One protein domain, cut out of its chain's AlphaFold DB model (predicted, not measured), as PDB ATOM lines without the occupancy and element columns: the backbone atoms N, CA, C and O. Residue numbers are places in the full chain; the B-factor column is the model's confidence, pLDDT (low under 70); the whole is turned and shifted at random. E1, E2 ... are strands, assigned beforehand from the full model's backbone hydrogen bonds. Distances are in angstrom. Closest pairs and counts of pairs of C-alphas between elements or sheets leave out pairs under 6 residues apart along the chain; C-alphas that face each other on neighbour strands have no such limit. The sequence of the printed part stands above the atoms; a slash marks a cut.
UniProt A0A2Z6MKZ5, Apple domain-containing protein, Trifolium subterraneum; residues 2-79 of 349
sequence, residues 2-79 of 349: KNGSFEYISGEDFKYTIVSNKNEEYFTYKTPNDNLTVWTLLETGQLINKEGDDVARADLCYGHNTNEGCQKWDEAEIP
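What this domain is: This is residues 2 to 79 of the 349 residues of the protein "Apple domain-containing protein" of Trifolium subterraneum (UniProt A0A2Z6MKZ5). Little regular structure is present: two separate strand hairpins, the longer E1 and E2 and the small E3 and E4, are set among long loops. Residues 20 to 25 stick out at the tip of the longer hairpin, and residues 58 to 79 form a looped tail. The printed part has 78 residues, 19 of them in four named strands, E1 to E4 in chain order, in two antiparallel sheets; the class is all strand, with no named helix. It is loose, with a radius of gyration of the C-alphas of 14.5 A, spanning 45 by 34 by 24 A.

Where its parts are: E1, residues 15 to 20, begins at C-alpha 15 (143.510, 159.427, 144.907) and is 16.6 A long; E2, residues 25 to 30, is 17.5 A. E3 is residues 46 to 48; E4, residues 54 to 57, ends at C-alpha 57 (130.978, 165.822, 160.155).

How they stand to each other: Hairpin E1 and E2 has N 17 and O 28 within hydrogen-bond range at 2.8 A. Hairpin E3 and E4 has N 47 and O 56 at 2.9 A. E2 and E3 are apart.

The domain as a whole: The printed part has no cut. The link E2 to E3 is long, 15 residues. Residues 2 to 5 and 7 to 12 have pLDDT under 70.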
ATOM      1  N   LYS A   2     137.049 151.213 152.381       56.34
ATOM      2  CA  LYS A   2     136.682 149.999 151.636       56.34
ATOM      3  C   LYS A   2     137.030 150.231 150.171       56.34
ATOM      4  O   LYS A   2     136.745 151.294 149.641       56.34
ATOM      5  N   ASN A   3     137.705 149.279 149.529       57.31
ATOM      6  CA  ASN A   3     138.091 149.366 148.112       57.31
ATOM      7  C   ASN A   3     138.877 150.629 147.698       57.31
ATOM      8  O   ASN A   3     138.695 151.129 146.592       57.31
ATOM      9  N   GLY A   4     139.768 151.154 148.545       61.59
ATOM     10  CA  GLY A   4     140.584 152.304 148.135       61.59
ATOM     11  C   GLY A   4     139.866 153.659 148.201       61.59
ATOM     12  O   GLY A   4     140.446 154.653 147.771       61.59
ATOM     13  N   SER A   5     138.655 153.724 148.767       63.81
ATOM     14  CA  SER A   5     137.909 154.969 148.960       63.81
ATOM     15  C   SER A   5     137.262 155.070 150.347       63.81
ATOM     16  O   SER A   5     137.006 154.073 151.041       63.81
ATOM     17  N   PHE A   6     137.025 156.309 150.781       72.62
ATOM     18  CA  PHE A   6     136.213 156.609 151.956       72.62
ATOM     19  C   PHE A   6     134.745 156.662 151.533       72.62
ATOM     20  O   PHE A   6     134.329 157.597 150.862       72.62
ATOM     21  N   GLU A   7     133.964 155.653 151.926       66.88
ATOM     22  CA  GLU A   7     132.568 155.462 151.486       66.88
ATOM     23  C   GLU A   7     131.631 156.640 151.810       66.88
ATOM     24  O   GLU A   7     130.585 156.774 151.184       66.88
ATOM     25  N   TYR A   8     132.003 157.485 152.776       67.31
ATOM     26  CA  TYR A   8     131.155 158.551 153.315       67.31
ATOM     27  C   TYR A   8     131.713 159.962 153.117       67.31
ATOM     28  O   TYR A   8     131.073 160.922 153.536       67.31
ATOM     29  N   ILE A   9     132.874 160.098 152.471       67.56
ATOM     30  CA  ILE A   9     133.416 161.402 152.083       67.56
ATOM     31  C   ILE A   9     132.922 161.676 150.666       67.56
ATOM     32  O   ILE A   9     133.336 161.013 149.716       67.56
ATOM     33  N   SER A  10     131.985 162.614 150.538       58.25
ATOM     34  CA  SER A  10     131.429 163.018 149.246       58.25
ATOM     35  C   SER A  10     132.242 164.178 148.684       58.25
ATOM     36  O   SER A  10     132.318 165.228 149.306       58.25
ATOM     37  N   GLY A  11     132.835 164.002 147.506       60.28
ATOM     38  CA  GLY A  11     133.586 165.054 146.818       60.28
ATOM     39  C   GLY A  11     134.801 164.489 146.098       60.28
ATOM     40  O   GLY A  11     135.473 163.651 146.681       60.28
ATOM     41  N   GLU A  12     134.998 164.958 144.856       61.50
ATOM     42  CA  GLU A  12     136.059 164.699 143.855       61.50
ATOM     43  C   GLU A  12     136.690 163.287 143.779       61.50
ATOM     44  O   GLU A  12     136.777 162.530 144.736       61.50
ATOM     45  N   ASP A  13     137.190 162.909 142.598       71.88
ATOM     46  CA  ASP A  13     137.947 161.663 142.395       71.88
ATOM     47  C   ASP A  13     139.332 161.734 143.078       71.88
ATOM     48  O   ASP A  13     140.384 161.750 142.432       71.88
ATOM     49  N   PHE A  14     139.359 161.826 144.408       77.62
ATOM     50  CA  PHE A  14     140.583 161.860 145.190       77.62
ATOM     51  C   PHE A  14     141.310 160.518 145.100       77.62
ATOM     52  O   PHE A  14     140.743 159.443 145.315       77.62
ATOM     53  N   LYS A  15     142.616 160.585 144.836       81.38
ATOM     54  CA  LYS A  15     143.510 159.427 144.907       81.38
ATOM     55  C   LYS A  15     144.177 159.387 146.270       81.38
ATOM     56  O   LYS A  15     145.034 160.221 146.561       81.38
ATOM     57  N   TYR A  16     143.803 158.403 147.077       83.81
ATOM     58  CA  TYR A  16     144.345 158.199 148.416       83.81
ATOM     59  C   TYR A  16     145.552 157.253 148.392       83.81
ATOM     60  O   TYR A  16     145.539 156.228 147.714       83.81
ATOM     61  N   THR A  17     146.593 157.580 149.157       85.44
ATOM     62  CA  THR A  17     147.725 156.690 149.456       85.44
ATOM     63  C   THR A  17     147.846 156.563 150.964       85.44
ATOM     64  O   THR A  17     147.979 157.573 151.649       85.44
ATOM     65  N   ILE A  18     147.808 155.336 151.479       85.75
ATOM     66  CA  ILE A  18     147.929 155.048 152.910       85.75
ATOM     67  C   ILE A  18     149.251 154.345 153.160       85.75
ATOM     68  O   ILE A  18     149.615 153.415 152.440       85.75
ATOM     69  N   VAL A  19     149.924 154.763 154.221       90.00
ATOM     70  CA  VAL A  19     151.088 154.085 154.768       90.00
ATOM     71  C   VAL A  19     150.782 153.777 156.224       90.00
ATOM     72  O   VAL A  19     150.504 154.683 156.997       90.00
ATOM     73  N   SER A  20     150.797 152.495 156.585       92.25
ATOM     74  CA  SER A  20     150.661 152.033 157.968       92.25
ATOM     75  C   SER A  20     151.705 150.945 158.199       92.25
ATOM     76  O   SER A  20     151.667 149.872 157.591       92.25
ATOM     77  N   ASN A  21     152.723 151.274 158.987       92.94
ATOM     78  CA  ASN A  21     153.817 150.385 159.355       92.94
ATOM     79  C   ASN A  21     154.216 150.625 160.825       92.94
ATOM     80  O   ASN A  21     153.591 151.406 161.531       92.94
ATOM     81  N   LYS A  22     155.252 149.935 161.319       95.69
ATOM     82  CA  LYS A  22     155.652 150.018 162.739       95.69
ATOM     83  C   LYS A  22     156.110 151.412 163.194       95.69
ATOM     84  O   LYS A  22     156.145 151.652 164.395       95.69
ATOM     85  N   ASN A  23     156.511 152.276 162.265       94.62
ATOM     86  CA  ASN A  23     157.110 153.576 162.557       94.62
ATOM     87  C   ASN A  23     156.167 154.741 162.251       94.62
ATOM     88  O   ASN A  23     156.311 155.808 162.840       94.62
ATOM     89  N   GLU A  24     155.245 154.561 161.309       93.12
ATOM     90  CA  GLU A  24     154.408 155.637 160.797       93.12
ATOM     91  C   GLU A  24     153.049 155.114 160.345       93.12
ATOM     92  O   GLU A  24     152.923 154.033 159.761       93.12
ATOM     93  N   GLU A  25     152.039 155.935 160.595       92.88
ATOM     94  CA  GLU A  25     150.692 155.751 160.097       92.88
ATOM     95  C   GLU A  25     150.176 157.097 159.599       92.88
ATOM     96  O   GLU A  25     150.010 158.044 160.367       92.88
ATOM     97  N   TYR A  26     149.989 157.209 158.289       89.19
ATOM     98  CA  TYR A  26     149.462 158.408 157.658       89.19
ATOM     99  C   TYR A  26     148.740 158.063 156.363       89.19
ATOM    100  O   TYR A  26     148.920 157.002 155.759       89.19
ATOM    101  N   PHE A  27     147.941 159.012 155.896       87.38
ATOM    102  CA  PHE A  27     147.396 158.982 154.554       87.38
ATOM    103  C   PHE A  27     147.711 160.295 153.846       87.38
ATOM    104  O   PHE A  27     147.879 161.343 154.465       87.38
ATOM    105  N   THR A  28     147.802 160.228 152.528       88.06
ATOM    106  CA  THR A  28     147.876 161.391 151.649       88.06
ATOM    107  C   THR A  28     146.786 161.271 150.601       88.06
ATOM    108  O   THR A  28     146.345 160.167 150.271       88.06
ATOM    109  N   TYR A  29     146.342 162.403 150.079       85.56
ATOM    110  CA  TYR A  29     145.337 162.458 149.032       85.56
ATOM    111  C   TYR A  29     145.745 163.489 147.984       85.56
ATOM    112  O   TYR A  29     146.461 164.447 148.284       85.56
ATOM    113  N   LYS A  30     145.340 163.256 146.736       84.31
ATOM    114  CA  LYS A  30     145.620 164.147 145.602       84.31
ATOM    115  C   LYS A  30     144.393 164.272 144.713       84.31
ATOM    116  O   LYS A  30     143.665 163.293 144.535       84.31
ATOM    117  N   THR A  31     144.190 165.455 144.143       81.06
ATOM    118  CA  THR A  31     143.171 165.686 143.111       81.06
ATOM    119  C   THR A  31     143.692 165.212 141.748       81.06
ATOM    120  O   THR A  31     144.902 165.246 141.515       81.06
ATOM    121  N   PRO A  32     142.826 164.785 140.811       78.62
ATOM    122  CA  PRO A  32     143.249 164.359 139.471       78.62
ATOM    123  C   PRO A  32     144.009 165.432 138.684       78.62
ATOM    124  O   PRO A  32     144.816 165.097 137.821       78.62
ATOM    125  N   ASN A  33     143.742 166.704 138.989       79.88
ATOM    126  CA  ASN A  33     144.302 167.862 138.297       79.88
ATOM    127  C   ASN A  33     145.575 168.412 138.969       79.88
ATOM    128  O   ASN A  33     146.045 169.469 138.563       79.88
ATOM    129  N   ASP A  34     146.095 167.747 140.014       70.12
ATOM    130  CA  ASP A  34     147.218 168.222 140.847       70.12
ATOM    131  C   ASP A  34     147.019 169.653 141.405       70.12
ATOM    132  O   ASP A  34     147.969 170.369 141.728       70.12
ATOM    133  N   ASN A  35     145.762 170.078 141.564       79.94
ATOM    134  CA  ASN A  35     145.430 171.355 142.188       79.94
ATOM    135  C   ASN A  35     145.747 171.316 143.687       79.94
ATOM    136  O   ASN A  35     145.526 170.305 144.360       79.94
ATOM    137  N   LEU A  36     146.190 172.458 144.229       76.88
ATOM    138  CA  LEU A  36     146.412 172.624 145.664       76.88
ATOM    139  C   LEU A  36     145.094 172.432 146.425       76.88
ATOM    140  O   LEU A  36     144.222 173.309 146.384       76.88
ATOM    141  N   THR A  37     145.001 171.315 147.142       82.00
ATOM    142  CA  THR A  37     143.893 170.944 148.025       82.00
ATOM    143  C   THR A  37     144.375 170.922 149.475       82.00
ATOM    144  O   THR A  37     145.513 170.541 149.750       82.00
ATOM    145  N   VAL A  38     143.529 171.373 150.400       86.62
ATOM    146  CA  VAL A  38     143.797 171.322 151.839       86.62
ATOM    147  C   VAL A  38     142.498 170.979 152.552       86.62
ATOM    148  O   VAL A  38     141.435 171.467 152.170       86.62
ATOM    149  N   TRP A  39     142.586 170.120 153.559       87.62
ATOM    150  CA  TRP A  39     141.489 169.848 154.475       87.62
ATOM    151  C   TRP A  39     141.769 170.578 155.780       87.62
ATOM    152  O   TRP A  39     142.873 170.493 156.320       87.62
ATOM    153  N   THR A  40     140.773 171.309 156.266       89.69
ATOM    154  CA  THR A  40     140.870 172.102 157.490       89.69
ATOM    155  C   THR A  40     139.938 171.509 158.531       89.69
ATOM    156  O   THR A  40     138.744 171.369 158.281       89.69
ATOM    157  N   LEU A  41     140.487 171.158 159.694       87.62
ATOM    158  CA  LEU A  41     139.698 170.761 160.854       87.62
ATOM    159  C   LEU A  41     139.281 172.022 161.613       87.62
ATOM    160  O   LEU A  41     140.132 172.773 162.088       87.62
ATOM    161  N   LEU A  42     137.977 172.255 161.700       85.50
ATOM    162  CA  LEU A  42     137.399 173.343 162.477       85.50
ATOM    163  C   LEU A  42     137.344 172.976 163.962       85.50
ATOM    164  O   LEU A  42     137.318 171.803 164.333       85.50
ATOM    165  N   GLU A  43     137.250 173.995 164.815       76.38
ATOM    166  CA  GLU A  43     137.094 173.834 166.267       76.38
ATOM    167  C   GLU A  43     135.838 173.044 166.663       76.38
ATOM    168  O   GLU A  43     135.790 172.462 167.740       76.38
ATOM    169  N   THR A  44     134.842 172.979 165.778       75.12
ATOM    170  CA  THR A  44     133.623 172.181 165.953       75.12
ATOM    171  C   THR A  44     133.849 170.678 165.789       75.12
ATOM    172  O   THR A  44     132.984 169.899 166.178       75.12
ATOM    173  N   GLY A  45     134.991 170.258 165.233       79.50
ATOM    174  CA  GLY A  45     135.260 168.876 164.817       79.50
ATOM    175  C   GLY A  45     134.871 168.587 163.361       79.50
ATOM    176  O   GLY A  45     135.046 167.471 162.878       79.50
ATOM    177  N   GLN A  46     134.362 169.586 162.643       84.25
ATOM    178  CA  GLN A  46     134.023 169.502 161.225       84.25
ATOM    179  C   GLN A  46     135.281 169.585 160.354       84.25
ATOM    180  O   GLN A  46     136.131 170.453 160.555       84.25
ATOM    181  N   LEU A  47     135.389 168.701 159.366       86.50
ATOM    182  CA  LEU A  47     136.463 168.707 158.380       86.50
ATOM    183  C   LEU A  47     135.927 169.297 157.076       86.50
ATOM    184  O   LEU A  47     134.995 168.738 156.497       86.50
ATOM    185  N   ILE A  48     136.511 170.402 156.615       87.56
ATOM    186  CA  ILE A  48     136.114 171.088 155.376       87.56
ATOM    187  C   ILE A  48     137.227 171.059 154.334       87.56
ATOM    188  O   ILE A  48     138.411 170.988 154.677       87.56
ATOM    189  N   ASN A  49     136.857 171.133 153.057       86.00
ATOM    190  CA  ASN A  49     137.808 171.325 151.967       86.00
ATOM    191  C   ASN A  49     138.227 172.808 151.863       86.00
ATOM    192  O   ASN A  49     137.885 173.650 152.695       86.00
ATOM    193  N   LYS A  50     138.996 173.132 150.826       85.50
ATOM    194  CA  LYS A  50     139.478 174.492 150.566       85.50
ATOM    195  C   LYS A  50     138.354 175.429 150.107       85.50
ATOM    196  O   LYS A  50     138.431 176.633 150.336       85.50
ATOM    197  N   GLU A  51     137.345 174.880 149.445       85.88
ATOM    198  CA  GLU A  51     136.158 175.566 148.944       85.88
ATOM    199  C   GLU A  51     135.148 175.876 150.067       85.88
ATOM    200  O   GLU A  51     134.291 176.743 149.897       85.88
ATOM    201  N   GLY A  52     135.302 175.240 151.233       85.44
ATOM    202  CA  GLY A  52     134.416 175.358 152.389       85.44
ATOM    203  C   GLY A  52     133.315 174.295 152.449       85.44
ATOM    204  O   GLY A  52     132.460 174.383 153.327       85.44
ATOM    205  N   ASP A  53     133.327 173.305 151.554       85.50
ATOM    206  CA  ASP A  53     132.392 172.181 151.573       85.50
ATOM    207  C   ASP A  53     132.777 171.140 152.631       85.50
ATOM    208  O   ASP A  53     133.956 170.919 152.937       85.50
ATOM    209  N   ASP A  54     131.762 170.445 153.139       83.31
ATOM    210  CA  ASP A  54     131.901 169.405 154.153       83.31
ATOM    211  C   ASP A  54     132.585 168.155 153.586       83.31
ATOM    212  O   ASP A  54     132.069 167.492 152.688       83.31
ATOM    213  N   VAL A  55     133.729 167.793 154.173       82.62
ATOM    214  CA  VAL A  55     134.430 166.524 153.921       82.62
ATOM    215  C   VAL A  55     133.961 165.463 154.915       82.62
ATOM    216  O   VAL A  55     133.680 164.332 154.522       82.62
ATOM    217  N   ALA A  56     133.875 165.814 156.203       82.75
ATOM    218  CA  ALA A  56     133.385 164.934 157.265       82.75
ATOM    219  C   ALA A  56     132.782 165.731 158.434       82.75
ATOM    220  O   ALA A  56     133.275 166.806 158.784       82.75
ATOM    221  N   ARG A  57     131.740 165.177 159.069       84.31
ATOM    222  CA  ARG A  57     130.978 165.822 160.155       84.31
ATOM    223  C   ARG A  57     131.067 165.043 161.461       84.31
ATOM    224  O   ARG A  57     130.099 164.440 161.918       84.31
ATOM    225  N   ALA A  58     132.251 165.059 162.078       80.06
ATOM    226  CA  ALA A  58     132.451 164.389 163.365       80.06
ATOM    227  C   ALA A  58     131.592 165.002 164.489       80.06
ATOM    228  O   ALA A  58     131.216 164.308 165.432       80.06
ATOM    229  N   ASP A  59     131.216 166.278 164.353       80.38
ATOM    230  CA  ASP A  59     130.291 166.994 165.235       80.38
ATOM    231  C   ASP A  59     128.874 166.393 165.255       80.38
ATOM    232  O   ASP A  59     128.123 166.584 166.213       80.38
ATOM    233  N   LEU A  60     128.519 165.611 164.232       84.50
ATOM    234  CA  LEU A  60     127.228 164.937 164.102       84.50
ATOM    235  C   LEU A  60     127.289 163.444 164.460       84.50
ATOM    236  O   LEU A  60     126.327 162.712 164.216       84.50
ATOM    237  N   CYS A  61     128.380 162.977 165.076       85.62
ATOM    238  CA  CYS A  61     128.502 161.603 165.558       85.62
ATOM    239  C   CYS A  61     127.947 161.444 166.981       85.62
ATOM    240  O   CYS A  61     128.527 161.896 167.965       85.62
ATOM    241  N   TYR A  62     126.827 160.729 167.082       85.75
ATOM    242  CA  TYR A  62     126.049 160.482 168.300       85.75
ATOM    243  C   TYR A  62     126.059 159.001 168.722       85.75
ATOM    244  O   TYR A  62     125.164 158.533 169.428       85.75
ATOM    245  N   GLY A  63     127.024 158.225 168.224       84.12
ATOM    246  CA  GLY A  63     127.214 156.801 168.523       84.12
ATOM    247  C   GLY A  63     126.217 155.842 167.862       84.12
ATOM    248  O   GLY A  63     126.569 154.705 167.566       84.12
ATOM    249  N   HIS A  64     124.991 156.278 167.561       83.31
ATOM    250  CA  HIS A  64     123.993 155.450 166.866       83.31
ATOM    251  C   HIS A  64     124.059 155.550 165.340       83.31
ATOM    252  O   HIS A  64     123.581 154.659 164.627       83.31
ATOM    253  N   ASN A  65     124.589 156.659 164.833       81.44
ATOM    254  CA  ASN A  65     124.516 157.019 163.431       81.44
ATOM    255  C   ASN A  65     125.787 156.612 162.672       81.44
ATOM    256  O   ASN A  65     126.872 156.516 163.233       81.44
ATOM    257  N   THR A  66     125.610 156.312 161.385       78.25
ATOM    258  CA  THR A  66     126.691 155.904 160.459       78.25
ATOM    259  C   THR A  66     126.763 156.790 159.224       78.25
ATOM    260  O   THR A  66     127.622 156.604 158.369       78.25
ATOM    261  N   ASN A  67     125.843 157.750 159.109       75.88
ATOM    262  CA  ASN A  67     125.923 158.784 158.092       75.88
ATOM    263  C   ASN A  67     127.153 159.664 158.346       75.88
ATOM    264  O   ASN A  67     127.666 159.723 159.462       75.88
ATOM    265  N   GLU A  68     127.617 160.332 157.289       73.44
ATOM    266  CA  GLU A  68     128.629 161.398 157.370       73.44
ATOM    267  C   GLU A  68     129.994 160.960 157.941       73.44
ATOM    268  O   GLU A  68     130.806 161.787 158.347       73.44
ATOM    269  N   GLY A  69     130.267 159.647 157.920       74.75
ATOM    270  CA  GLY A  69     131.552 159.064 158.317       74.75
ATOM    271  C   GLY A  69     131.636 158.607 159.774       74.75
ATOM    272  O   GLY A  69     132.721 158.243 160.221       74.75
ATOM    273  N   CYS A  70     130.521 158.587 160.509       81.56
ATOM    274  CA  CYS A  70     130.503 158.168 161.908       81.56
ATOM    275  C   CYS A  70     130.635 156.647 162.087       81.56
ATOM    276  O   CYS A  70     130.012 155.850 161.380       81.56
ATOM    277  N   GLN A  71     131.409 156.238 163.094       84.12
ATOM    278  CA  GLN A  71     131.456 154.857 163.567       84.12
ATOM    279  C   GLN A  71     130.421 154.655 164.679       84.12
ATOM    280  O   GLN A  71     130.336 155.471 165.598       84.12
ATOM    281  N   LYS A  72     129.658 153.552 164.617       85.38
ATOM    282  CA  LYS A  72     128.778 153.172 165.729       85.38
ATOM    283  C   LYS A  72     129.607 152.840 166.960       85.38
ATOM    284  O   LYS A  72     130.581 152.098 166.849       85.38
ATOM    285  N   TRP A  73     129.188 153.368 168.098       85.44
ATOM    286  CA  TRP A  73     129.761 153.012 169.392       85.44
ATOM    287  C   TRP A  73     129.178 151.688 169.868       85.44
ATOM    288  O   TRP A  73     128.093 151.285 169.430       85.44
ATOM    289  N   ASP A  74     129.889 151.020 170.770       84.12
ATOM    290  CA  ASP A  74     129.362 149.816 171.400       84.12
ATOM    291  C   ASP A  74     128.143 150.177 172.262       84.12
ATOM    292  O   ASP A  74     128.087 151.237 172.888       84.12
ATOM    293  N   GLU A  75     127.141 149.295 172.328       78.00
ATOM    294  CA  GLU A  75     125.888 149.576 173.054       78.00
ATOM    295  C   GLU A  75     126.118 149.905 174.541       78.00
ATOM    296  O   GLU A  75     125.347 150.656 175.134       78.00
ATOM    297  N   ALA A  76     127.199 149.387 175.133       76.38
ATOM    298  CA  ALA A  76     127.598 149.669 176.510       76.38
ATOM    299  C   ALA A  76     128.182 151.083 176.715       76.38
ATOM    300  O   ALA A  76     128.195 151.575 177.843       76.38
ATOM    301  N   GLU A  77     128.664 151.735 175.653       80.88
ATOM    302  CA  GLU A  77     129.252 153.082 175.699       80.88
ATOM    303  C   GLU A  77     128.189 154.181 175.577       80.88
ATOM    304  O   GLU A  77     128.430 155.337 175.935       80.88
ATOM    305  N   ILE A  78     126.990 153.835 175.100       84.69
ATOM    306  CA  ILE A  78     125.901 154.789 174.914       84.69
ATOM    307  C   ILE A  78     125.095 154.928 176.216       84.69
ATOM    308  O   ILE A  78     124.556 153.945 176.729       84.69
ATOM    309  N   PRO A  79     124.937 156.150 176.759       87.06
ATOM    310  CA  PRO A  79     124.153 156.359 177.970       87.06
ATOM    311  C   PRO A  79     122.682 155.957 177.789       87.06
ATOM    312  O   PRO A  79     122.026 156.387 176.844       87.06
TER     313      PRO A  79